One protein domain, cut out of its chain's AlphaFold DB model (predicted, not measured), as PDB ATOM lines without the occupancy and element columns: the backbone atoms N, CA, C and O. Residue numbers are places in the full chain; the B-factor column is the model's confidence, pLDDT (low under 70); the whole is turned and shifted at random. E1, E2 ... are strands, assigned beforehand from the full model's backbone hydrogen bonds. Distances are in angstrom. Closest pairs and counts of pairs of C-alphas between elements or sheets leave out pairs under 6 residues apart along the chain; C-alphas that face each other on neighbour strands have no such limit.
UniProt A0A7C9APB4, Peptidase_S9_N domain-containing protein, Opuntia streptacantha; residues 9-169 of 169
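What this domain is: This is residues 9 to 169 of the 169 residues of the protein "Peptidase_S9_N domain-containing protein" of Opuntia streptacantha (UniProt A0A7C9APB4). Three small, strongly twisted sheets of four strands each follow one another in a stack, with the sheet E5 to E8 between the other two and only partly face to face with each. Beyond the last strand, a long unnamed tail, residues 143 to 169, runs out past the third sheet and folds back on itself. The 161 printed residues hold twelve named strands, E1 to E12 in chain order, and no named helix; the class is all strand, though under half of the residues, 67, are in named elements. Each sheet is antiparallel and has its strands in chain order. The whole is compact, with a radius of gyration of the C-alphas of 16.1 A and spans of 54 by 36 by 27 A.

How they stand to each other: One sheet has E9, residues 97 to 104, E10, residues 108 to 115, E11, residues 118 to 125, and E12, residues 140 to 142, in that order. It is a meander, each strand the antiparallel neighbour of the one before. N 112 and O 101 are 2.9 A apart, N 120 and O 113 2.7 A, and N 123 and O 140 2.8 A, each within hydrogen-bond range. E9 bends by 63 degrees at residue 100. The second meander has E5, residues 52 to 58, E6, residues 61 to 67, E7, residues 75 to 80, and E8, residues 88 to 91. Here N 56 and O 63 are 2.8 A apart, N 64 and O 77 2.8 A, and N 76 and O 91 2.8 A. These two sheets are face to face, 10.3 A centre to centre over the parts that face each other, in a stack of sheets, face to face in turn. The closest C-alphas of E5 and E9 are Arg 58 and Val 104, 6.8 A apart. The third meander has E1, residues 9 to 11, E2, residues 15 to 18, E3, residues 30 to 33, and E4, residues 41 to 45. N 11 and O 15 are 3.3 A apart, N 18 and O 31 3.3 A, and N 44 and O 30 2.7 A. It and the sheet of E5 are face to face at 10.8 A; the closest C-alphas of E3 and E5 are Leu 30 and Ala 55, 7.5 A apart.

Where its parts are: E1 begins at C-alpha 9, (-25.067, -40.671, 163.530). E5 is 20.7 A long and E6 19.5 A. E9 begins at C-alpha 97, (-30.149, -25.000, 140.193), and is 19.5 A long; E10 is 21.2 A and E11 22.9 A. E12 ends at C-alpha 142, (-37.610, -17.463, 151.543).

The domain as a whole: The C-alphas of Ser 38 and Pro 147 are the two farthest apart, 54.0 A. The printed part has no cut. The links E2 to E3 and E11 to E12 are long. The mean pLDDT of the printed part is 76.3; residues 9 to 40, 147 to 148 and 150 to 169 are under 70.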
ATOM      1  N   MET A   9     -24.160 -41.786 163.273       44.69
ATOM      2  CA  MET A   9     -25.067 -40.671 163.530       44.69
ATOM      3  C   MET A   9     -26.373 -41.216 164.116       44.69
ATOM      4  O   MET A   9     -26.974 -42.126 163.532       44.69
ATOM      5  N   PRO A  10     -26.841 -40.704 165.267       45.06
ATOM      6  CA  PRO A  10     -28.157 -41.067 165.766       45.06
ATOM      7  C   PRO A  10     -29.224 -40.540 164.795       45.06
ATOM      8  O   PRO A  10     -29.361 -39.329 164.628       45.06
ATOM      9  N   LEU A  11     -30.025 -41.419 164.174       47.81
ATOM     10  CA  LEU A  11     -31.291 -40.960 163.603       47.81
ATOM     11  C   LEU A  11     -32.254 -40.648 164.748       47.81
ATOM     12  O   LEU A  11     -32.299 -41.342 165.766       47.81
ATOM     13  N   LYS A  12     -33.071 -39.620 164.523       51.88
ATOM     14  CA  LYS A  12     -34.025 -38.984 165.448       51.88
ATOM     15  C   LYS A  12     -35.024 -39.938 166.153       51.88
ATOM     16  O   LYS A  12     -35.724 -39.504 167.060       51.88
ATOM     17  N   VAL A  13     -35.062 -41.232 165.810       41.50
ATOM     18  CA  VAL A  13     -35.774 -42.309 166.528       41.50
ATOM     19  C   VAL A  13     -34.903 -43.570 166.494       41.50
ATOM     20  O   VAL A  13     -34.828 -44.170 165.432       41.50
ATOM     21  N   LYS A  14     -34.246 -43.948 167.609       37.22
ATOM     22  CA  LYS A  14     -33.424 -45.172 167.851       37.22
ATOM     23  C   LYS A  14     -33.255 -46.139 166.656       37.22
ATOM     24  O   LYS A  14     -33.699 -47.285 166.700       37.22
ATOM     25  N   ARG A  15     -32.609 -45.678 165.589       42.25
ATOM     26  CA  ARG A  15     -32.285 -46.432 164.374       42.25
ATOM     27  C   ARG A  15     -30.940 -45.884 163.910       42.25
ATOM     28  O   ARG A  15     -30.715 -44.678 163.947       42.25
ATOM     29  N   PHE A  16     -30.000 -46.768 163.615       42.75
ATOM     30  CA  PHE A  16     -28.619 -46.385 163.319       42.75
ATOM     31  C   PHE A  16     -28.490 -46.017 161.842       42.75
ATOM     32  O   PHE A  16     -29.037 -46.744 161.016       42.75
ATOM     33  N   LEU A  17     -27.784 -44.923 161.535       44.75
ATOM     34  CA  LEU A  17     -27.273 -44.601 160.200       44.75
ATOM     35  C   LEU A  17     -25.773 -44.921 160.209       44.75
ATOM     36  O   LEU A  17     -25.046 -44.316 160.999       44.75
ATOM     37  N   LEU A  18     -25.307 -45.868 159.388       43.97
ATOM     38  CA  LEU A  18     -23.863 -46.033 159.124       43.97
ATOM     39  C   LEU A  18     -23.465 -45.244 157.874       43.97
ATOM     40  O   LEU A  18     -24.237 -45.196 156.919       43.97
ATOM     41  N   THR A  19     -22.266 -44.657 157.907       48.41
ATOM     42  CA  THR A  19     -21.768 -43.660 156.946       48.41
ATOM     43  C   THR A  19     -20.555 -44.117 156.103       48.41
ATOM     44  O   THR A  19     -20.105 -45.257 156.158       48.41
ATOM     45  N   SER A  20     -20.046 -43.135 155.346       45.06
ATOM     46  CA  SER A  20     -19.258 -43.052 154.110       45.06
ATOM     47  C   SER A  20     -17.794 -43.513 154.041       45.06
ATOM     48  O   SER A  20     -17.059 -43.545 155.022       45.06
ATOM     49  N   SER A  21     -17.331 -43.698 152.796       42.03
ATOM     50  CA  SER A  21     -15.923 -43.676 152.385       42.03
ATOM     51  C   SER A  21     -15.537 -42.283 151.866       42.03
ATOM     52  O   SER A  21     -16.287 -41.659 151.113       42.03
ATOM     53  N   GLU A  22     -14.351 -41.803 152.243       44.91
ATOM     54  CA  GLU A  22     -13.740 -40.621 151.637       44.91
ATOM     55  C   GLU A  22     -12.565 -41.074 150.759       44.91
ATOM     56  O   GLU A  22     -11.490 -41.453 151.227       44.91
ATOM     57  N   SER A  23     -12.789 -41.065 149.449       43.22
ATOM     58  CA  SER A  23     -11.727 -40.935 148.453       43.22
ATOM     59  C   SER A  23     -12.076 -39.730 147.575       43.22
ATOM     60  O   SER A  23     -13.181 -39.204 147.692       43.22
ATOM     61  N   LYS A  24     -11.160 -39.259 146.718       43.12
ATOM     62  CA  LYS A  24     -11.304 -38.019 145.915       43.12
ATOM     63  C   LYS A  24     -12.620 -37.889 145.117       43.12
ATOM     64  O   LYS A  24     -12.911 -36.798 144.641       43.12
ATOM     65  N   ASN A  25     -13.408 -38.958 145.019       44.41
ATOM     66  CA  ASN A  25     -14.791 -38.967 144.570       44.41
ATOM     67  C   ASN A  25     -15.661 -39.552 145.704       44.41
ATOM     68  O   ASN A  25     -15.505 -40.715 146.066       44.41
ATOM     69  N   TYR A  26     -16.516 -38.724 146.307       49.62
ATOM     70  CA  TYR A  26     -17.359 -39.051 147.466       49.62
ATOM     71  C   TYR A  26     -18.214 -40.306 147.242       49.62
ATOM     72  O   TYR A  26     -19.033 -40.337 146.326       49.62
ATOM     73  N   GLU A  27     -18.080 -41.301 148.119       52.84
ATOM     74  CA  GLU A  27     -18.778 -42.586 148.035       52.84
ATOM     75  C   GLU A  27     -19.448 -42.887 149.390       52.84
ATOM     76  O   GLU A  27     -18.797 -43.249 150.372       52.84
ATOM     77  N   VAL A  28     -20.772 -42.707 149.478       54.16
ATOM     78  CA  VAL A  28     -21.529 -42.864 150.735       54.16
ATOM     79  C   VAL A  28     -22.506 -44.029 150.625       54.16
ATOM     80  O   VAL A  28     -23.467 -43.957 149.861       54.16
ATOM     81  N   CYS A  29     -22.272 -45.081 151.413       54.66
ATOM     82  CA  CYS A  29     -23.245 -46.139 151.674       54.66
ATOM     83  C   CYS A  29     -24.008 -45.788 152.952       54.66
ATOM     84  O   CYS A  29     -23.384 -45.500 153.973       54.66
ATOM     85  N   LEU A  30     -25.338 -45.812 152.890       61.75
ATOM     86  CA  LEU A  30     -26.197 -45.561 154.043       61.75
ATOM     87  C   LEU A  30     -26.850 -46.870 154.466       61.75
ATOM     88  O   LEU A  30     -27.559 -47.487 153.675       61.75
ATOM     89  N   LEU A  31     -26.621 -47.302 155.705       56.41
ATOM     90  CA  LEU A  31     -27.317 -48.455 156.288       56.41
ATOM     91  C   LEU A  31     -28.341 -47.978 157.311       56.41
ATOM     92  O   LEU A  31     -28.040 -47.055 158.064       56.41
ATOM     93  N   PHE A  32     -29.497 -48.638 157.394       63.22
ATOM     94  CA  PHE A  32     -30.464 -48.403 158.466       63.22
ATOM     95  C   PHE A  32     -30.775 -49.670 159.265       63.22
ATOM     96  O   PHE A  32     -30.881 -50.772 158.722       63.22
ATOM     97  N   GLY A  33     -30.918 -49.497 160.581       57.84
ATOM     98  CA  GLY A  33     -31.326 -50.561 161.497       57.84
ATOM     99  C   GLY A  33     -32.835 -50.791 161.484       57.84
ATOM    100  O   GLY A  33     -33.619 -49.843 161.601       57.84
ATOM    101  N   HIS A  34     -33.242 -52.055 161.389       57.34
ATOM    102  CA  HIS A  34     -34.637 -52.440 161.549       57.34
ATOM    103  C   HIS A  34     -35.061 -52.353 163.031       57.34
ATOM    104  O   HIS A  34     -34.258 -52.669 163.911       57.34
ATOM    105  N   PRO A  35     -36.315 -51.977 163.360       56.97
ATOM    106  CA  PRO A  35     -36.805 -51.994 164.744       56.97
ATOM    107  C   PRO A  35     -36.757 -53.380 165.406       56.97
ATOM    108  O   PRO A  35     -36.784 -53.465 166.631       56.97
ATOM    109  N   LYS A  36     -36.666 -54.459 164.618       61.88
ATOM    110  CA  LYS A  36     -36.366 -55.809 165.106       61.88
ATOM    111  C   LYS A  36     -34.864 -56.084 164.940       61.88
ATOM    112  O   LYS A  36     -34.429 -56.254 163.802       61.88
ATOM    113  N   PRO A  37     -34.079 -56.184 166.031       58.72
ATOM    114  CA  PRO A  37     -32.627 -56.385 165.965       58.72
ATOM    115  C   PRO A  37     -32.199 -57.641 165.192       58.72
ATOM    116  O   PRO A  37     -31.116 -57.675 164.619       58.72
ATOM    117  N   SER A  38     -33.062 -58.661 165.146       62.00
ATOM    118  CA  SER A  38     -32.833 -59.920 164.432       62.00
ATOM    119  C   SER A  38     -32.819 -59.785 162.906       62.00
ATOM    120  O   SER A  38     -32.338 -60.688 162.234       62.00
ATOM    121  N   GLU A  39     -33.356 -58.695 162.347       65.44
ATOM    122  CA  GLU A  39     -33.422 -58.475 160.893       65.44
ATOM    123  C   GLU A  39     -32.194 -57.736 160.329       65.44
ATOM    124  O   GLU A  39     -32.107 -57.513 159.123       65.44
ATOM    125  N   GLY A  40     -31.222 -57.392 161.182       68.50
ATOM    126  CA  GLY A  40     -29.941 -56.823 160.764       68.50
ATOM    127  C   GLY A  40     -30.022 -55.410 160.168       68.50
ATOM    128  O   GLY A  40     -30.996 -54.673 160.340       68.50
ATOM    129  N   LEU A  41     -28.933 -55.013 159.502       70.75
ATOM    130  CA  LEU A  41     -28.792 -53.731 158.808       70.75
ATOM    131  C   LEU A  41     -29.204 -53.878 157.338       70.75
ATOM    132  O   LEU A  41     -28.802 -54.834 156.678       70.75
ATOM    133  N   LYS A  42     -29.956 -52.907 156.812       73.44
ATOM    134  CA  LYS A  42     -30.335 -52.832 155.391       73.44
ATOM    135  C   LYS A  42     -29.603 -51.684 154.697       73.44
ATOM    136  O   LYS A  42     -29.467 -50.612 155.278       73.44
ATOM    137  N   VAL A  43     -29.170 -51.901 153.454       78.69
ATOM    138  CA  VAL A  43     -28.565 -50.873 152.585       78.69
ATOM    139  C   VAL A  43     -29.658 -49.981 152.010       78.69
ATOM    140  O   VAL A  43     -30.500 -50.466 151.268       78.69
ATOM    141  N   LEU A  44     -29.640 -48.692 152.350       81.75
ATOM    142  CA  LEU A  44     -30.544 -47.669 151.822       81.75
ATOM    143  C   LEU A  44     -30.087 -47.174 150.448       81.75
ATOM    144  O   LEU A  44     -30.887 -47.101 149.521       81.75
ATOM    145  N   THR A  45     -28.800 -46.846 150.314       80.94
ATOM    146  CA  THR A  45     -28.189 -46.423 149.050       80.94
ATOM    147  C   THR A  45     -26.961 -47.286 148.760       80.94
ATOM    148  O   THR A  45     -26.069 -47.378 149.609       80.94
ATOM    149  N   PRO A  46     -26.904 -47.970 147.602       78.56
ATOM    150  CA  PRO A  46     -25.756 -48.795 147.255       78.56
ATOM    151  C   PRO A  46     -24.527 -47.927 146.972       78.56
ATOM    152  O   PRO A  46     -24.640 -46.797 146.497       78.56
ATOM    153  N   LEU A  47     -23.346 -48.492 147.221       77.88
ATOM    154  CA  LEU A  47     -22.076 -47.867 146.872       77.88
ATOM    155  C   LEU A  47     -21.880 -47.919 145.352       77.88
ATOM    156  O   LEU A  47     -21.726 -49.003 144.789       77.88
ATOM    157  N   VAL A  48     -21.890 -46.759 144.698       82.94
ATOM    158  CA  VAL A  48     -21.671 -46.633 143.251       82.94
ATOM    159  C   VAL A  48     -20.611 -45.565 143.009       82.94
ATOM    160  O   VAL A  48     -20.710 -44.460 143.540       82.94
ATOM    161  N   GLU A  49     -19.596 -45.897 142.212       80.06
ATOM    162  CA  GLU A  49     -18.502 -44.979 141.888       80.06
ATOM    163  C   GLU A  49     -19.036 -43.696 141.230       80.06
ATOM    164  O   GLU A  49     -19.886 -43.732 140.337       80.06
ATOM    165  N   GLY A  50     -18.556 -42.541 141.699       82.12
ATOM    166  CA  GLY A  50     -18.995 -41.232 141.207       82.12
ATOM    167  C   GLY A  50     -20.401 -40.812 141.656       82.12
ATOM    168  O   GLY A  50     -20.899 -39.785 141.186       82.12
ATOM    169  N   VAL A  51     -21.035 -41.569 142.561       86.50
ATOM    170  CA  VAL A  51     -22.338 -41.242 143.147       86.50
ATOM    171  C   VAL A  51     -22.189 -40.950 144.634       86.50
ATOM    172  O   VAL A  51     -21.803 -41.812 145.422       86.50
ATOM    173  N   SER A  52     -22.582 -39.743 145.035       83.44
ATOM    174  CA  SER A  52     -22.677 -39.377 146.445       83.44
ATOM    175  C   SER A  52     -24.130 -39.315 146.886       83.44
ATOM    176  O   SER A  52     -25.012 -38.872 146.142       83.44
ATOM    177  N   THR A  53     -24.388 -39.789 148.106       84.06
ATOM    178  CA  THR A  53     -25.720 -39.736 148.707       84.06
ATOM    179  C   THR A  53     -25.668 -39.224 150.136       84.06
ATOM    180  O   THR A  53     -24.717 -39.470 150.873       84.06
ATOM    181  N   TYR A  54     -26.706 -38.500 150.526       81.38
ATOM    182  CA  TYR A  54     -26.970 -38.095 151.901       81.38
ATOM    183  C   TYR A  54     -28.441 -38.379 152.185       81.38
ATOM    184  O   TYR A  54     -29.273 -38.088 151.327       81.38
ATOM    185  N   ALA A  55     -28.775 -38.938 153.348       81.31
ATOM    186  CA  ALA A  55     -30.166 -39.195 153.694       81.31
ATOM    187  C   ALA A  55     -30.546 -38.692 155.080       81.31
ATOM    188  O   ALA A  55     -29.753 -38.692 156.019       81.31
ATOM    189  N   SER A  56     -31.818 -38.337 155.193       81.75
ATOM    190  CA  SER A  56     -32.516 -38.067 156.438       81.75
ATOM    191  C   SER A  56     -33.780 -38.923 156.517       81.75
ATOM    192  O   SER A  56     -34.124 -39.661 155.592       81.75
ATOM    193  N   HIS A  57     -34.486 -38.832 157.637       82.12
ATOM    194  CA  HIS A  57     -35.671 -39.634 157.915       82.12
ATOM    195  C   HIS A  57     -36.739 -38.801 158.616       82.12
ATOM    196  O   HIS A  57     -36.439 -38.037 159.539       82.12
ATOM    197  N   ARG A  58     -37.999 -39.029 158.241       84.94
ATOM    198  CA  ARG A  58     -39.176 -38.479 158.919       84.94
ATOM    199  C   ARG A  58     -40.342 -39.449 158.776       84.94
ATOM    200  O   ARG A  58     -40.766 -39.752 157.666       84.94
ATOM    201  N   GLY A  59     -40.902 -39.855 159.915       84.38
ATOM    202  CA  GLY A  59     -42.069 -40.731 159.958       84.38
ATOM    203  C   GLY A  59     -41.771 -42.111 159.379       84.38
ATOM    204  O   GLY A  59     -41.048 -42.893 159.982       84.38
ATOM    205  N   ASP A  60     -42.366 -42.387 158.229       86.81
ATOM    206  CA  ASP A  60     -42.326 -43.638 157.475       86.81
ATOM    207  C   ASP A  60     -41.510 -43.532 156.176       86.81
ATOM    208  O   ASP A  60     -41.488 -44.486 155.402       86.81
ATOM    209  N   HIS A  61     -40.809 -42.415 155.947       89.12
ATOM    210  CA  HIS A  61     -40.018 -42.187 154.737       89.12
ATOM    211  C   HIS A  61     -38.555 -41.825 155.027       89.12
ATOM    212  O   HIS A  61     -38.230 -41.084 155.966       89.12
ATOM    213  N   PHE A  62     -37.672 -42.309 154.154       88.81
ATOM    214  CA  PHE A  62     -36.338 -41.758 153.945       88.81
ATOM    215  C   PHE A  62     -36.381 -40.663 152.882       88.81
ATOM    216  O   PHE A  62     -37.124 -40.759 151.907       88.81
ATOM    217  N   PHE A  63     -35.545 -39.646 153.068       90.19
ATOM    218  CA  PHE A  63     -35.351 -38.517 152.160       90.19
ATOM    219  C   PHE A  63     -33.884 -38.500 151.767       90.19
ATOM    220  O   PHE A  63     -33.037 -38.526 152.655       90.19
ATOM    221  N   ILE A  64     -33.571 -38.502 150.475       91.00
ATOM    222  CA  ILE A  64     -32.222 -38.771 149.969       91.00
ATOM    223  C   ILE A  64     -31.830 -37.674 148.982       91.00
ATOM    224  O   ILE A  64     -32.541 -37.441 148.014       91.00
ATOM    225  N   LYS A  65     -30.677 -37.038 149.178       92.38
ATOM    226  CA  LYS A  65     -29.995 -36.239 148.153       92.38
ATOM    227  C   LYS A  65     -29.023 -37.148 147.429       92.38
ATOM    228  O   LYS A  65     -28.208 -37.794 148.085       92.38
ATOM    229  N   ARG A  66     -29.099 -37.195 146.101       93.19
ATOM    230  CA  ARG A  66     -28.181 -37.960 145.250       93.19
ATOM    231  C   ARG A  66     -27.507 -37.024 144.267       93.19
ATOM    232  O   ARG A  66     -28.195 -36.272 143.590       93.19
ATOM    233  N   ARG A  67     -26.187 -37.124 144.142       93.38
ATOM    234  CA  ARG A  67     -25.411 -36.477 143.082       93.38
ATOM    235  C   ARG A  67     -24.710 -37.539 142.249       93.38
ATOM    236  O   ARG A  67     -24.145 -38.478 142.802       93.38
ATOM    237  N   SER A  68     -24.715 -37.373 140.933       93.31
ATOM    238  CA  SER A  68     -24.009 -38.243 139.986       93.31
ATOM    239  C   SER A  68     -23.392 -37.416 138.854       93.31
ATOM    240  O   SER A  68     -23.519 -36.194 138.842       93.31
ATOM    241  N   GLY A  69     -22.733 -38.063 137.887       93.50
ATOM    242  CA  GLY A  69     -22.265 -37.379 136.675       93.50
ATOM    243  C   GLY A  69     -23.401 -36.796 135.823       93.50
ATOM    244  O   GLY A  69     -23.232 -35.735 135.235       93.50
ATOM    245  N   VAL A  70     -24.568 -37.453 135.796       95.31
ATOM    246  CA  VAL A  70     -25.757 -36.985 135.055       95.31
ATOM    247  C   VAL A  70     -26.541 -35.953 135.866       95.31
ATOM    248  O   VAL A  70     -26.985 -34.946 135.327       95.31
ATOM    249  N   CYS A  71     -26.698 -36.186 137.170       96.81
ATOM    250  CA  CYS A  71     -27.364 -35.271 138.099       96.81
ATOM    251  C   CYS A  71     -26.307 -34.509 138.907       96.81
ATOM    252  O   CYS A  71     -26.147 -34.726 140.112       96.81
ATOM    253  N   PHE A  72     -25.530 -33.668 138.223       95.00
ATOM    254  CA  PHE A  72     -24.346 -33.010 138.788       95.00
ATOM    255  C   PHE A  72     -24.683 -31.913 139.805       95.00
ATOM    256  O   PHE A  72     -23.887 -31.672 140.713       95.00
ATOM    257  N   ASN A  73     -25.880 -31.332 139.697       97.31
ATOM    258  CA  ASN A  73     -26.482 -30.397 140.654       97.31
ATOM    259  C   ASN A  73     -27.379 -31.082 141.703       97.31
ATOM    260  O   ASN A  73     -28.158 -30.431 142.401       97.31
ATOM    261  N   SER A  74     -27.249 -32.403 141.818       97.25
ATOM    262  CA  SER A  74     -28.049 -33.276 142.670       97.25
ATOM    263  C   SER A  74     -29.540 -33.340 142.307       97.25
ATOM    264  O   SER A  74     -30.070 -32.565 141.514       97.25
ATOM    265  N   GLU A  75     -30.219 -34.311 142.900       96.94
ATOM    266  CA  GLU A  75     -31.672 -34.462 142.924       96.94
ATOM    267  C   GLU A  75     -32.094 -34.939 144.320       96.94
ATOM    268  O   GLU A  75     -31.269 -35.468 145.080       96.94
ATOM    269  N   LEU A  76     -33.372 -34.782 144.654       95.69
ATOM    270  CA  LEU A  76     -33.940 -35.301 145.893       95.69
ATOM    271  C   LEU A  76     -34.901 -36.447 145.605       95.69
ATOM    272  O   LEU A  76     -35.784 -36.342 144.755       95.69
ATOM    273  N   LEU A  77     -34.748 -37.526 146.359       95.19
ATOM    274  CA  LEU A  77     -35.554 -38.730 146.293       95.19
ATOM    275  C   LEU A  77     -36.217 -39.001 147.642       95.19
ATOM    276  O   LEU A  77     -35.761 -38.521 148.683       95.19
ATOM    277  N   ALA A  78     -37.262 -39.819 147.627       93.25
ATOM    278  CA  ALA A  78     -37.832 -40.390 148.835       93.25
ATOM    279  C   ALA A  78     -38.264 -41.840 148.621       93.25
ATOM    280  O   ALA A  78     -38.612 -42.243 147.508       93.25
ATOM    281  N   CYS A  79     -38.254 -42.616 149.701       91.62
ATOM    282  CA  CYS A  79     -38.765 -43.981 149.712       91.62
ATOM    283  C   CYS A  79     -39.375 -44.342 151.072       91.62
ATOM    284  O   CYS A  79     -38.929 -43.815 152.097       91.62
ATOM    285  N   PRO A  80     -40.374 -45.240 151.109       89.75
ATOM    286  CA  PRO A  80     -40.864 -45.815 152.354       89.75
ATOM    287  C   PRO A  80     -39.767 -46.590 153.099       89.75
ATOM    288  O   PRO A  80     -38.945 -47.279 152.491       89.75
ATOM    289  N   VAL A  81     -39.771 -46.521 154.430       83.81
ATOM    290  CA  VAL A  81     -38.788 -47.213 155.287       83.81
ATOM    291  C   VAL A  81     -38.919 -48.737 155.200       83.81
ATOM    292  O   VAL A  81     -37.931 -49.458 155.346       83.81
ATOM    293  N   ASP A  82     -40.130 -49.238 154.967       84.25
ATOM    294  CA  ASP A  82     -40.425 -50.662 154.805       84.25
ATOM    295  C   ASP A  82     -40.192 -51.174 153.374       84.25
ATOM    296  O   ASP A  82     -39.989 -52.375 153.185       84.25
ATOM    297  N   ASN A  83     -40.137 -50.281 152.384       87.50
ATOM    298  CA  ASN A  83     -39.889 -50.618 150.989       87.50
ATOM    299  C   ASN A  83     -38.969 -49.607 150.290       87.50
ATOM    300  O   ASN A  83     -39.386 -48.827 149.431       87.50
ATOM    301  N   ILE A  84     -37.673 -49.697 150.585       86.75
ATOM    302  CA  ILE A  84     -36.641 -48.860 149.956       86.75
ATOM    303  C   ILE A  84     -36.574 -49.004 148.428       86.75
ATOM    304  O   ILE A  84     -36.115 -48.091 147.745       86.75
ATOM    305  N   SER A  85     -37.043 -50.125 147.865       88.81
ATOM    306  CA  SER A  85     -37.044 -50.329 146.411       88.81
ATOM    307  C   SER A  85     -38.047 -49.420 145.694       88.81
ATOM    308  O   SER A  85     -37.844 -49.091 144.530       88.81
ATOM    309  N   ALA A  86     -39.067 -48.923 146.404       91.31
ATOM    310  CA  ALA A  86     -40.022 -47.933 145.908       91.31
ATOM    311  C   ALA A  86     -39.475 -46.493 145.994       91.31
ATOM    312  O   ALA A  86     -40.194 -45.559 146.348       91.31
ATOM    313  N   THR A  87     -38.186 -46.307 145.698       92.75
ATOM    314  CA  THR A  87     -37.563 -44.981 145.661       92.75
ATOM    315  C   THR A  87     -38.049 -44.192 144.454       92.75
ATOM    316  O   THR A  87     -38.009 -44.671 143.324       92.75
ATOM    317  N   THR A  88     -38.469 -42.954 144.696       94.25
ATOM    318  CA  THR A  88     -38.975 -42.042 143.670       94.25
ATOM    319  C   THR A  88     -38.237 -40.713 143.719       94.25
ATOM    320  O   THR A  88     -37.811 -40.270 144.785       94.25
ATOM    321  N   VAL A  89     -38.066 -40.084 142.556       95.50
ATOM    322  CA  VAL A  89     -37.524 -38.725 142.462       95.50
ATOM    323  C   VAL A  89     -38.628 -37.749 142.848       95.50
ATOM    324  O   VAL A  89     -39.702 -37.750 142.252       95.50
ATOM    325  N   ILE A  90     -38.353 -36.927 143.854       94.81
ATOM    326  CA  ILE A  90     -39.297 -35.966 144.420       94.81
ATOM    327  C   ILE A  90     -38.985 -34.542 143.957       94.81
ATOM    328  O   ILE A  90     -39.899 -33.787 143.631       94.81
ATOM    329  N   LEU A  91     -37.700 -34.187 143.891       95.31
ATOM    330  CA  LEU A  91     -37.230 -32.951 143.271       95.31
ATOM    331  C   LEU A  91     -36.160 -33.318 142.239       95.31
ATOM    332  O   LEU A  91     -35.053 -33.698 142.634       95.31
ATOM    333  N   PRO A  92     -36.476 -33.276 140.934       96.19
ATOM    334  CA  PRO A  92     -35.541 -33.705 139.907       96.19
ATOM    335  C   PRO A  92     -34.366 -32.736 139.771       96.19
ATOM    336  O   PRO A  92     -34.446 -31.557 140.122       96.19
ATOM    337  N   HIS A  93     -33.280 -33.255 139.205       97.69
ATOM    338  CA  HIS A  93     -32.123 -32.470 138.799       97.69
ATOM    339  C   HIS A  93     -32.502 -31.332 137.839       97.69
ATOM    340  O   HIS A  93     -33.330 -31.507 136.941       97.69
ATOM    341  N   ARG A  94     -31.844 -30.178 138.001       97.19
ATOM    342  CA  ARG A  94     -31.967 -29.001 137.130       97.19
ATOM    343  C   ARG A  94     -30.579 -28.424 136.846       97.19
ATOM    344  O   ARG A  94     -29.803 -28.185 137.768       97.19
ATOM    345  N   GLU A  95     -30.279 -28.144 135.580       96.88
ATOM    346  CA  GLU A  95     -28.956 -27.643 135.168       96.88
ATOM    347  C   GLU A  95     -28.618 -26.267 135.762       96.88
ATOM    348  O   GLU A  95     -27.460 -25.989 136.060       96.88
ATOM    349  N   SER A  96     -29.625 -25.420 135.985       96.62
ATOM    350  CA  SER A  96     -29.456 -24.057 136.505       96.62
ATOM    351  C   SER A  96     -29.565 -23.933 138.032       96.62
ATOM    352  O   SER A  96     -29.384 -22.837 138.563       96.62
ATOM    353  N   VAL A  97     -29.874 -25.024 138.747       97.00
ATOM    354  CA  VAL A  97     -30.149 -25.000 140.193       97.00
ATOM    355  C   VAL A  97     -29.388 -26.116 140.893       97.00
ATOM    356  O   VAL A  97     -29.748 -27.282 140.753       97.00
ATOM    357  N   ASN A  98     -28.379 -25.760 141.687       96.69
ATOM    358  CA  ASN A  98     -27.646 -26.711 142.522       96.69
ATOM    359  C   ASN A  98     -28.376 -26.940 143.849       96.69
ATOM    360  O   ASN A  98     -28.612 -25.990 144.586       96.69
ATOM    361  N   ILE A  99     -28.715 -28.184 144.178       96.50
ATOM    362  CA  ILE A  99     -29.259 -28.542 145.491       96.50
ATOM    363  C   ILE A  99     -28.078 -28.809 146.425       96.50
ATOM    364  O   ILE A  99     -27.478 -29.887 146.412       96.50
ATOM    365  N   GLU A 100     -27.736 -27.807 147.231       91.44
ATOM    366  CA  GLU A 100     -26.571 -27.853 148.113       91.44
ATOM    367  C   GLU A 100     -26.837 -28.707 149.337       91.44
ATOM    368  O   GLU A 100     -26.007 -29.544 149.695       91.44
ATOM    369  N   ASP A 101     -28.003 -28.538 149.961       88.50
ATOM    370  CA  ASP A 101     -28.372 -29.300 151.145       88.50
ATOM    371  C   ASP A 101     -29.875 -29.341 151.414       88.50
ATOM    372  O   ASP A 101     -30.664 -28.676 150.742       88.50
ATOM    373  N   PHE A 102     -30.286 -30.145 152.396       89.19
ATOM    374  CA  PHE A 102     -31.667 -30.167 152.847       89.19
ATOM    375  C   PHE A 102     -31.826 -30.538 154.321       89.19
ATOM    376  O   PHE A 102     -31.023 -31.264 154.901       89.19
ATOM    377  N   GLN A 103     -32.954 -30.134 154.903       85.69
ATOM    378  CA  GLN A 103     -33.361 -30.548 156.240       85.69
ATOM    379  C   GLN A 103     -34.853 -30.884 156.280       85.69
ATOM    380  O   GLN A 103     -35.700 -30.157 155.759       85.69
ATOM    381  N   VAL A 104     -35.173 -32.021 156.901       84.94
ATOM    382  CA  VAL A 104     -36.542 -32.539 157.002       84.94
ATOM    383  C   VAL A 104     -37.071 -32.341 158.417       84.94
ATOM    384  O   VAL A 104     -36.417 -32.715 159.399       84.94
ATOM    385  N   PHE A 105     -38.281 -31.795 158.505       84.44
ATOM    386  CA  PHE A 105     -38.985 -31.491 159.747       84.44
ATOM    387  C   PHE A 105     -40.345 -32.180 159.793       84.44
ATOM    388  O   PHE A 105     -40.733 -32.897 158.871       84.44
ATOM    389  N   LEU A 106     -41.099 -31.949 160.871       83.38
ATOM    390  CA  LEU A 106     -42.395 -32.588 161.056       83.38
ATOM    391  C   LEU A 106     -43.375 -32.288 159.920       83.38
ATOM    392  O   LEU A 106     -44.030 -33.224 159.496       83.38
ATOM    393  N   ASN A 107     -43.457 -31.057 159.403       86.56
ATOM    394  CA  ASN A 107     -44.484 -30.667 158.418       86.56
ATOM    395  C   ASN A 107     -43.927 -30.081 157.118       86.56
ATOM    396  O   ASN A 107     -44.694 -29.762 156.217       86.56
ATOM    397  N   HIS A 108     -42.613 -29.917 157.009       88.62
ATOM    398  CA  HIS A 108     -42.005 -29.279 155.851       88.62
ATOM    399  C   HIS A 108     -40.612 -29.841 155.576       88.62
ATOM    400  O   HIS A 108     -39.952 -30.423 156.444       88.62
ATOM    401  N   TRP A 109     -40.172 -29.631 154.346       90.69
ATOM    402  CA  TRP A 109     -38.847 -29.939 153.853       90.69
ATOM    403  C   TRP A 109     -38.211 -28.639 153.380       90.69
ATOM    404  O   TRP A 109     -38.754 -27.967 152.505       90.69
ATOM    405  N   VAL A 110     -37.081 -28.273 153.978       91.69
ATOM    406  CA  VAL A 110     -36.305 -27.109 153.553       91.69
ATOM    407  C   VAL A 110     -35.141 -27.566 152.702       91.69
ATOM    408  O   VAL A 110     -34.391 -28.458 153.097       91.69
ATOM    409  N   VAL A 111     -35.011 -26.949 151.537       93.75
ATOM    410  CA  VAL A 111     -33.959 -27.200 150.557       93.75
ATOM    411  C   VAL A 111     -33.128 -25.931 150.435       93.75
ATOM    412  O   VAL A 111     -33.678 -24.851 150.221       93.75
ATOM    413  N   LEU A 112     -31.812 -26.062 150.588       93.50
ATOM    414  CA  LEU A 112     -30.859 -25.016 150.247       93.50
ATOM    415  C   LEU A 112     -30.447 -25.220 148.789       93.50
ATOM    416  O   LEU A 112     -29.725 -26.159 148.455       93.50
ATOM    417  N   GLU A 113     -30.947 -24.350 147.925       94.62
ATOM    418  CA  GLU A 113     -30.615 -24.297 146.508       94.62
ATOM    419  C   GLU A 113     -29.560 -23.209 146.260       94.62
ATOM    420  O   GLU A 113     -29.490 -22.230 146.995       94.62
ATOM    421  N   ARG A 114     -28.753 -23.334 145.208       94.00
ATOM    422  CA  ARG A 114     -27.918 -22.252 144.680       94.00
ATOM    423  C   ARG A 114     -28.295 -21.994 143.232       94.00
ATOM    424  O   ARG A 114     -28.233 -22.898 142.399       94.00
ATOM    425  N   VAL A 115     -28.664 -20.750 142.947       93.69
ATOM    426  CA  VAL A 115     -29.102 -20.282 141.628       93.69
ATOM    427  C   VAL A 115     -28.263 -19.069 141.266       93.69
ATOM    428  O   VAL A 115     -28.206 -18.123 142.046       93.69
ATOM    429  N   GLU A 116     -27.578 -19.114 140.121       91.12
ATOM    430  CA  GLU A 116     -26.686 -18.028 139.663       91.12
ATOM    431  C   GLU A 116     -25.654 -17.603 140.727       91.12
ATOM    432  O   GLU A 116     -25.316 -16.435 140.885       91.12
ATOM    433  N   GLY A 117     -25.160 -18.573 141.502       87.06
ATOM    434  CA  GLY A 117     -24.186 -18.329 142.565       87.06
ATOM    435  C   GLY A 117     -24.784 -17.874 143.899       87.06
ATOM    436  O   GLY A 117     -24.070 -17.919 144.898       87.06
ATOM    437  N   LEU A 118     -26.073 -17.536 143.967       88.38
ATOM    438  CA  LEU A 118     -26.738 -17.089 145.194       88.38
ATOM    439  C   LEU A 118     -27.445 -18.251 145.912       88.38
ATOM    440  O   LEU A 118     -28.195 -18.988 145.261       88.38
ATOM    441  N   PRO A 119     -27.231 -18.436 147.229       88.00
ATOM    442  CA  PRO A 119     -27.984 -19.414 148.006       88.00
ATOM    443  C   PRO A 119     -29.453 -18.980 148.118       88.00
ATOM    444  O   PRO A 119     -29.735 -17.801 148.258       88.00
ATOM    445  N   LYS A 120     -30.393 -19.922 148.078       90.88
ATOM    446  CA  LYS A 120     -31.837 -19.709 148.230       90.88
ATOM    447  C   LYS A 120     -32.415 -20.817 149.100       90.88
ATOM    448  O   LYS A 120     -32.158 -21.993 148.856       90.88
ATOM    449  N   LEU A 121     -33.217 -20.460 150.097       91.44
ATOM    450  CA  LEU A 121     -33.998 -21.445 150.845       91.44
ATOM    451  C   LEU A 121     -35.355 -21.620 150.180       91.44
ATOM    452  O   LEU A 121     -36.054 -20.638 149.939       91.44
ATOM    453  N   VAL A 122     -35.742 -22.866 149.932       94.44
ATOM    454  CA  VAL A 122     -37.066 -23.215 149.416       94.44
ATOM    455  C   VAL A 122     -37.739 -24.175 150.385       94.44
ATOM    456  O   VAL A 122     -37.185 -25.217 150.740       94.44
ATOM    457  N   VAL A 123     -38.941 -23.814 150.826       93.62
ATOM    458  CA  VAL A 123     -39.737 -24.586 151.781       93.62
ATOM    459  C   VAL A 123     -40.863 -25.295 151.048       93.62
ATOM    460  O   VAL A 123     -41.723 -24.657 150.438       93.62
ATOM    461  N   TYR A 124     -40.900 -26.616 151.168       94.44
ATOM    462  CA  TYR A 124     -41.974 -27.450 150.650       94.44
ATOM    463  C   TYR A 124     -42.798 -28.021 151.800       94.44
ATOM    464  O   TYR A 124     -42.241 -28.493 152.792       94.44
ATOM    465  N   ASP A 125     -44.122 -28.003 151.670       92.19
ATOM    466  CA  ASP A 125     -44.994 -28.683 152.624       92.19
ATOM    467  C   ASP A 125     -44.883 -30.200 152.459       92.19
ATOM    468  O   ASP A 125     -44.815 -30.726 151.345       92.19
ATOM    469  N   LEU A 126     -44.877 -30.908 153.586       91.69
ATOM    470  CA  LEU A 126     -44.930 -32.360 153.620       91.69
ATOM    471  C   LEU A 126     -46.308 -32.822 154.101       91.69
ATOM    472  O   LEU A 126     -46.851 -32.250 155.050       91.69
ATOM    473  N   PRO A 127     -46.861 -33.898 153.515       91.69
ATOM    474  CA  PRO A 127     -48.106 -34.479 154.000       91.69
ATOM    475  C   PRO A 127     -47.905 -35.030 155.414       91.69
ATOM    476  O   PRO A 127     -46.784 -35.397 155.779       91.69
ATOM    477  N   ALA A 128     -48.972 -35.113 156.212       89.69
ATOM    478  CA  ALA A 128     -48.919 -35.695 157.555       89.69
ATOM    479  C   ALA A 128     -48.272 -37.096 157.548       89.69
ATOM    480  O   ALA A 128     -48.359 -37.826 156.563       89.69
ATOM    481  N   ILE A 129     -47.614 -37.479 158.645       87.88
ATOM    482  CA  ILE A 129     -47.002 -38.813 158.758       87.88
ATOM    483  C   ILE A 129     -48.077 -39.892 158.547       87.88
ATOM    484  O   ILE A 129     -49.173 -39.785 159.096       87.88
ATOM    485  N   GLY A 130     -47.760 -40.916 157.748       85.69
ATOM    486  CA  GLY A 130     -48.691 -41.979 157.360       85.69
ATOM    487  C   GLY A 130     -49.548 -41.656 156.131       85.69
ATOM    488  O   GLY A 130     -50.269 -42.527 155.650       85.69
ATOM    489  N   GLN A 131     -49.484 -40.428 155.603       88.44
ATOM    490  CA  GLN A 131     -50.072 -40.093 154.306       88.44
ATOM    491  C   GLN A 131     -49.045 -40.293 153.176       88.44
ATOM    492  O   GLN A 131     -47.860 -40.013 153.372       88.44
ATOM    493  N   PRO A 132     -49.470 -40.725 151.973       85.31
ATOM    494  CA  PRO A 132     -48.553 -40.962 150.859       85.31
ATOM    495  C   PRO A 132     -47.799 -39.701 150.409       85.31
ATOM    496  O   PRO A 132     -48.415 -38.672 150.120       85.31
ATOM    497  N   LEU A 133     -46.478 -39.807 150.235       87.00
ATOM    498  CA  LEU A 133     -45.658 -38.780 149.589       87.00
ATOM    499  C   LEU A 133     -45.651 -38.998 148.066       87.00
ATOM    500  O   LEU A 133     -44.793 -39.690 147.530       87.00
ATOM    501  N   LYS A 134     -46.637 -38.430 147.362       78.31
ATOM    502  CA  LYS A 134     -46.772 -38.569 145.894       78.31
ATOM    503  C   LYS A 134     -45.968 -37.541 145.086       78.31
ATOM    504  O   LYS A 134     -45.867 -37.670 143.873       78.31
ATOM    505  N   GLY A 135     -45.440 -36.517 145.751       80.88
ATOM    506  CA  GLY A 135     -44.710 -35.406 145.149       80.88
ATOM    507  C   GLY A 135     -44.686 -34.206 146.090       80.88
ATOM    508  O   GLY A 135     -45.337 -34.222 147.138       80.88
ATOM    509  N   LEU A 136     -43.934 -33.173 145.718       85.12
ATOM    510  CA  LEU A 136     -43.956 -31.891 146.417       85.12
ATOM    511  C   LEU A 136     -44.947 -30.942 145.753       85.12
ATOM    512  O   LEU A 136     -45.086 -30.921 144.532       85.12
ATOM    513  N   GLY A 137     -45.627 -30.149 146.580       85.88
ATOM    514  CA  GLY A 137     -46.348 -28.975 146.102       85.88
ATOM    515  C   GLY A 137     -45.392 -27.891 145.596       85.88
ATOM    516  O   GLY A 137     -44.180 -28.088 145.494       85.88
ATOM    517  N   VAL A 138     -45.939 -26.711 145.310       89.75
ATOM    518  CA  VAL A 138     -45.130 -25.553 144.915       89.75
ATOM    519  C   VAL A 138     -44.224 -25.146 146.079       89.75
ATOM    520  O   VAL A 138     -44.702 -24.849 147.174       89.75
ATOM    521  N   GLY A 139     -42.912 -25.147 145.838       92.75
ATOM    522  CA  GLY A 139     -41.925 -24.677 146.804       92.75
ATOM    523  C   GLY A 139     -42.053 -23.176 147.036       92.75
ATOM    524  O   GLY A 139     -42.239 -22.408 146.094       92.75
ATOM    525  N   ARG A 140     -41.949 -22.757 148.296       94.00
ATOM    526  CA  ARG A 140     -41.995 -21.347 148.691       94.00
ATOM    527  C   ARG A 140     -40.574 -20.849 148.949       94.00
ATOM    528  O   ARG A 140     -39.964 -21.328 149.910       94.00
ATOM    529  N   PRO A 141     -40.024 -19.950 148.117       92.00
ATOM    530  CA  PRO A 141     -38.737 -19.339 148.410       92.00
ATOM    531  C   PRO A 141     -38.844 -18.469 149.667       92.00
ATOM    532  O   PRO A 141     -39.884 -17.868 149.932       92.00
ATOM    533  N   VAL A 142     -37.770 -18.422 150.448       88.19
ATOM    534  CA  VAL A 142     -37.610 -17.463 151.543       88.19
ATOM    535  C   VAL A 142     -36.842 -16.267 150.999       88.19
ATOM    536  O   VAL A 142     -35.705 -16.420 150.551       88.19
ATOM    537  N   ASP A 143     -37.469 -15.094 151.037       81.12
ATOM    538  CA  ASP A 143     -36.836 -13.847 150.624       81.12
ATOM    539  C   ASP A 143     -35.949 -13.290 151.740       81.12
ATOM    540  O   ASP A 143     -36.309 -13.294 152.921       81.12
ATOM    541  N   PHE A 144     -34.789 -12.774 151.343       76.19
ATOM    542  CA  PHE A 144     -33.863 -12.067 152.218       76.19
ATOM    543  C   PHE A 144     -33.814 -10.601 151.794       76.19
ATOM    544  O   PHE A 144     -33.841 -10.291 150.605       76.19
ATOM    545  N   VAL A 145     -33.777  -9.698 152.776       73.81
ATOM    546  CA  VAL A 145     -33.812  -8.246 152.530       73.81
ATOM    547  C   VAL A 145     -32.502  -7.754 151.906       73.81
ATOM    548  O   VAL A 145     -32.522  -6.856 151.068       73.81
ATOM    549  N   ASP A 146     -31.373  -8.355 152.283       71.31
ATOM    550  CA  ASP A 146     -30.062  -8.002 151.747       71.31
ATOM    551  C   ASP A 146     -29.807  -8.686 150.391       71.31
ATOM    552  O   ASP A 146     -30.102  -9.872 150.233       71.31
ATOM    553  N   PRO A 147     -29.214  -7.988 149.404       68.75
ATOM    554  CA  PRO A 147     -28.924  -8.562 148.087       68.75
ATOM    555  C   PRO A 147     -27.754  -9.558 148.102       68.75
ATOM    556  O   PRO A 147     -27.592 -10.330 147.159       68.75
ATOM    557  N   VAL A 148     -26.930  -9.535 149.156       68.38
ATOM    558  CA  VAL A 148     -25.788 -10.432 149.359       68.38
ATOM    559  C   VAL A 148     -25.888 -11.015 150.761       68.38
ATOM    560  O   VAL A 148     -25.937 -10.280 151.743       68.38
ATOM    561  N   TYR A 149     -25.937 -12.339 150.840       72.06
ATOM    562  CA  TYR A 149     -26.034 -13.071 152.092       72.06
ATOM    563  C   TYR A 149     -25.415 -14.457 151.954       72.06
ATOM    564  O   TYR A 149     -25.405 -15.070 150.885       72.06
ATOM    565  N   SER A 150     -24.959 -14.982 153.083       62.81
ATOM    566  CA  SER A 150     -24.669 -16.404 153.245       62.81
ATOM    567  C   SER A 150     -25.771 -17.064 154.063       62.81
ATOM    568  O   SER A 150     -26.278 -16.470 155.009       62.81
ATOM    569  N   VAL A 151     -26.149 -18.293 153.711       65.69
ATOM    570  CA  VAL A 151     -27.106 -19.101 154.474       65.69
ATOM    571  C   VAL A 151     -26.499 -20.473 154.694       65.69
ATOM    572  O   VAL A 151     -26.048 -21.126 153.756       65.69
ATOM    573  N   TYR A 152     -26.533 -20.910 155.947       62.50
ATOM    574  CA  TYR A 152     -26.129 -22.244 156.361       62.50
ATOM    575  C   TYR A 152     -27.261 -22.847 157.182       62.50
ATOM    576  O   TYR A 152     -27.856 -22.155 158.012       62.50
ATOM    577  N   LEU A 153     -27.548 -24.128 156.958       63.75
ATOM    578  CA  LEU A 153     -28.463 -24.879 157.809       63.75
ATOM    579  C   LEU A 153     -27.723 -25.251 159.097       63.75
ATOM    580  O   LEU A 153     -26.678 -25.897 159.050       63.75
ATOM    581  N   LEU A 154     -28.247 -24.823 160.247       61.66
ATOM    582  CA  LEU A 154     -27.774 -25.284 161.552       61.66
ATOM    583  C   LEU A 154     -28.524 -26.558 161.973       61.66
ATOM    584  O   LEU A 154     -29.689 -26.768 161.615       61.66
ATOM    585  N   ASP A 155     -27.870 -27.406 162.770       55.12
ATOM    586  CA  ASP A 155     -28.518 -28.573 163.374       55.12
ATOM    587  C   ASP A 155     -29.691 -28.123 164.260       55.12
ATOM    588  O   ASP A 155     -29.509 -27.484 165.297       55.12
ATOM    589  N   SER A 156     -30.917 -28.450 163.842       51.81
ATOM    590  CA  SER A 156     -32.147 -28.121 164.565       51.81
ATOM    591  C   SER A 156     -32.695 -29.356 165.287       51.81
ATOM    592  O   SER A 156     -32.766 -30.458 164.720       51.81
ATOM    593  N   GLN A 157     -33.092 -29.191 166.555       47.00
ATOM    594  CA  GLN A 157     -33.764 -30.243 167.320       47.00
ATOM    595  C   GLN A 157     -35.160 -30.498 166.728       47.00
ATOM    596  O   GLN A 157     -35.878 -29.565 166.397       47.00
ATOM    597  N   PHE A 158     -35.557 -31.771 166.607       42.78
ATOM    598  CA  PHE A 158     -36.704 -32.264 165.814       42.78
ATOM    599  C   PHE A 158     -38.082 -31.639 166.134       42.78
ATOM    600  O   PHE A 158     -39.000 -31.755 165.327       42.78
ATOM    601  N   SER A 159     -38.232 -30.981 167.283       39.78
ATOM    602  CA  SER A 159     -39.450 -30.277 167.710       39.78
ATOM    603  C   SER A 159     -39.387 -28.756 167.535       39.78
ATOM    604  O   SER A 159     -40.360 -28.066 167.835       39.78
ATOM    605  N   SER A 160     -38.259 -28.215 167.078       36.41
ATOM    606  CA  SER A 160     -38.101 -26.779 166.903       36.41
ATOM    607  C   SER A 160     -38.776 -26.342 165.609       36.41
ATOM    608  O   SER A 160     -38.404 -26.748 164.514       36.41
ATOM    609  N   ILE A 161     -39.752 -25.453 165.758       35.50
ATOM    610  CA  ILE A 161     -40.329 -24.630 164.688       35.50
ATOM    611  C   ILE A 161     -39.372 -23.509 164.230       35.50
ATOM    612  O   ILE A 161     -39.768 -22.641 163.459       35.50
ATOM    613  N   PHE A 162     -38.132 -23.503 164.734       38.50
ATOM    614  CA  PHE A 162     -37.139 -22.459 164.511       38.50
ATOM    615  C   PHE A 162     -35.985 -22.970 163.653       38.50
ATOM    616  O   PHE A 162     -35.394 -24.023 163.920       38.50
ATOM    617  N   TYR A 163     -35.649 -22.166 162.649       51.84
ATOM    618  CA  TYR A 163     -34.471 -22.320 161.814       51.84
ATOM    619  C   TYR A 163     -33.447 -21.289 162.247       51.84
ATOM    620  O   TYR A 163     -33.734 -20.094 162.265       51.84
ATOM    621  N   GLY A 164     -32.249 -21.750 162.585       48.84
ATOM    622  CA  GLY A 164     -31.102 -20.870 162.691       48.84
ATOM    623  C   GLY A 164     -30.414 -20.818 161.338       48.84
ATOM    624  O   GLY A 164     -29.879 -21.825 160.887       48.84
ATOM    625  N   PHE A 165     -30.423 -19.655 160.702       55.19
ATOM    626  CA  PHE A 165     -29.521 -19.338 159.604       55.19
ATOM    627  C   PHE A 165     -28.632 -18.186 160.065       55.19
ATOM    628  O   PHE A 165     -29.095 -17.244 160.709       55.19
ATOM    629  N   ARG A 166     -27.335 -18.271 159.774       50.12
ATOM    630  CA  ARG A 166     -26.422 -17.150 159.990       50.12
ATOM    631  C   ARG A 166     -26.280 -16.402 158.680       50.12
ATOM    632  O   ARG A 166     -25.621 -16.907 157.780       50.12
ATOM    633  N   ILE A 167     -26.860 -15.208 158.627       55.44
ATOM    634  CA  ILE A 167     -26.573 -14.236 157.575       55.44
ATOM    635  C   ILE A 167     -25.232 -13.591 157.913       55.44
ATOM    636  O   ILE A 167     -25.056 -13.037 158.999       55.44
ATOM    637  N   ALA A 168     -24.276 -13.717 157.002       56.59
ATOM    638  CA  ALA A 168     -23.048 -12.936 157.006       56.59
ATOM    639  C   ALA A 168     -22.956 -12.176 155.671       56.59
ATOM    640  O   ALA A 168     -23.307 -12.782 154.647       56.59
ATOM    641  N   PRO A 169     -22.549 -10.893 155.688       51.22
ATOM    642  CA  PRO A 169     -22.194 -10.150 154.481       51.22
ATOM    643  C   PRO A 169     -20.918 -10.696 153.829       51.22
ATOM    644  O   PRO A 169     -20.084 -11.294 154.555       51.22
TER     645      PRO A 169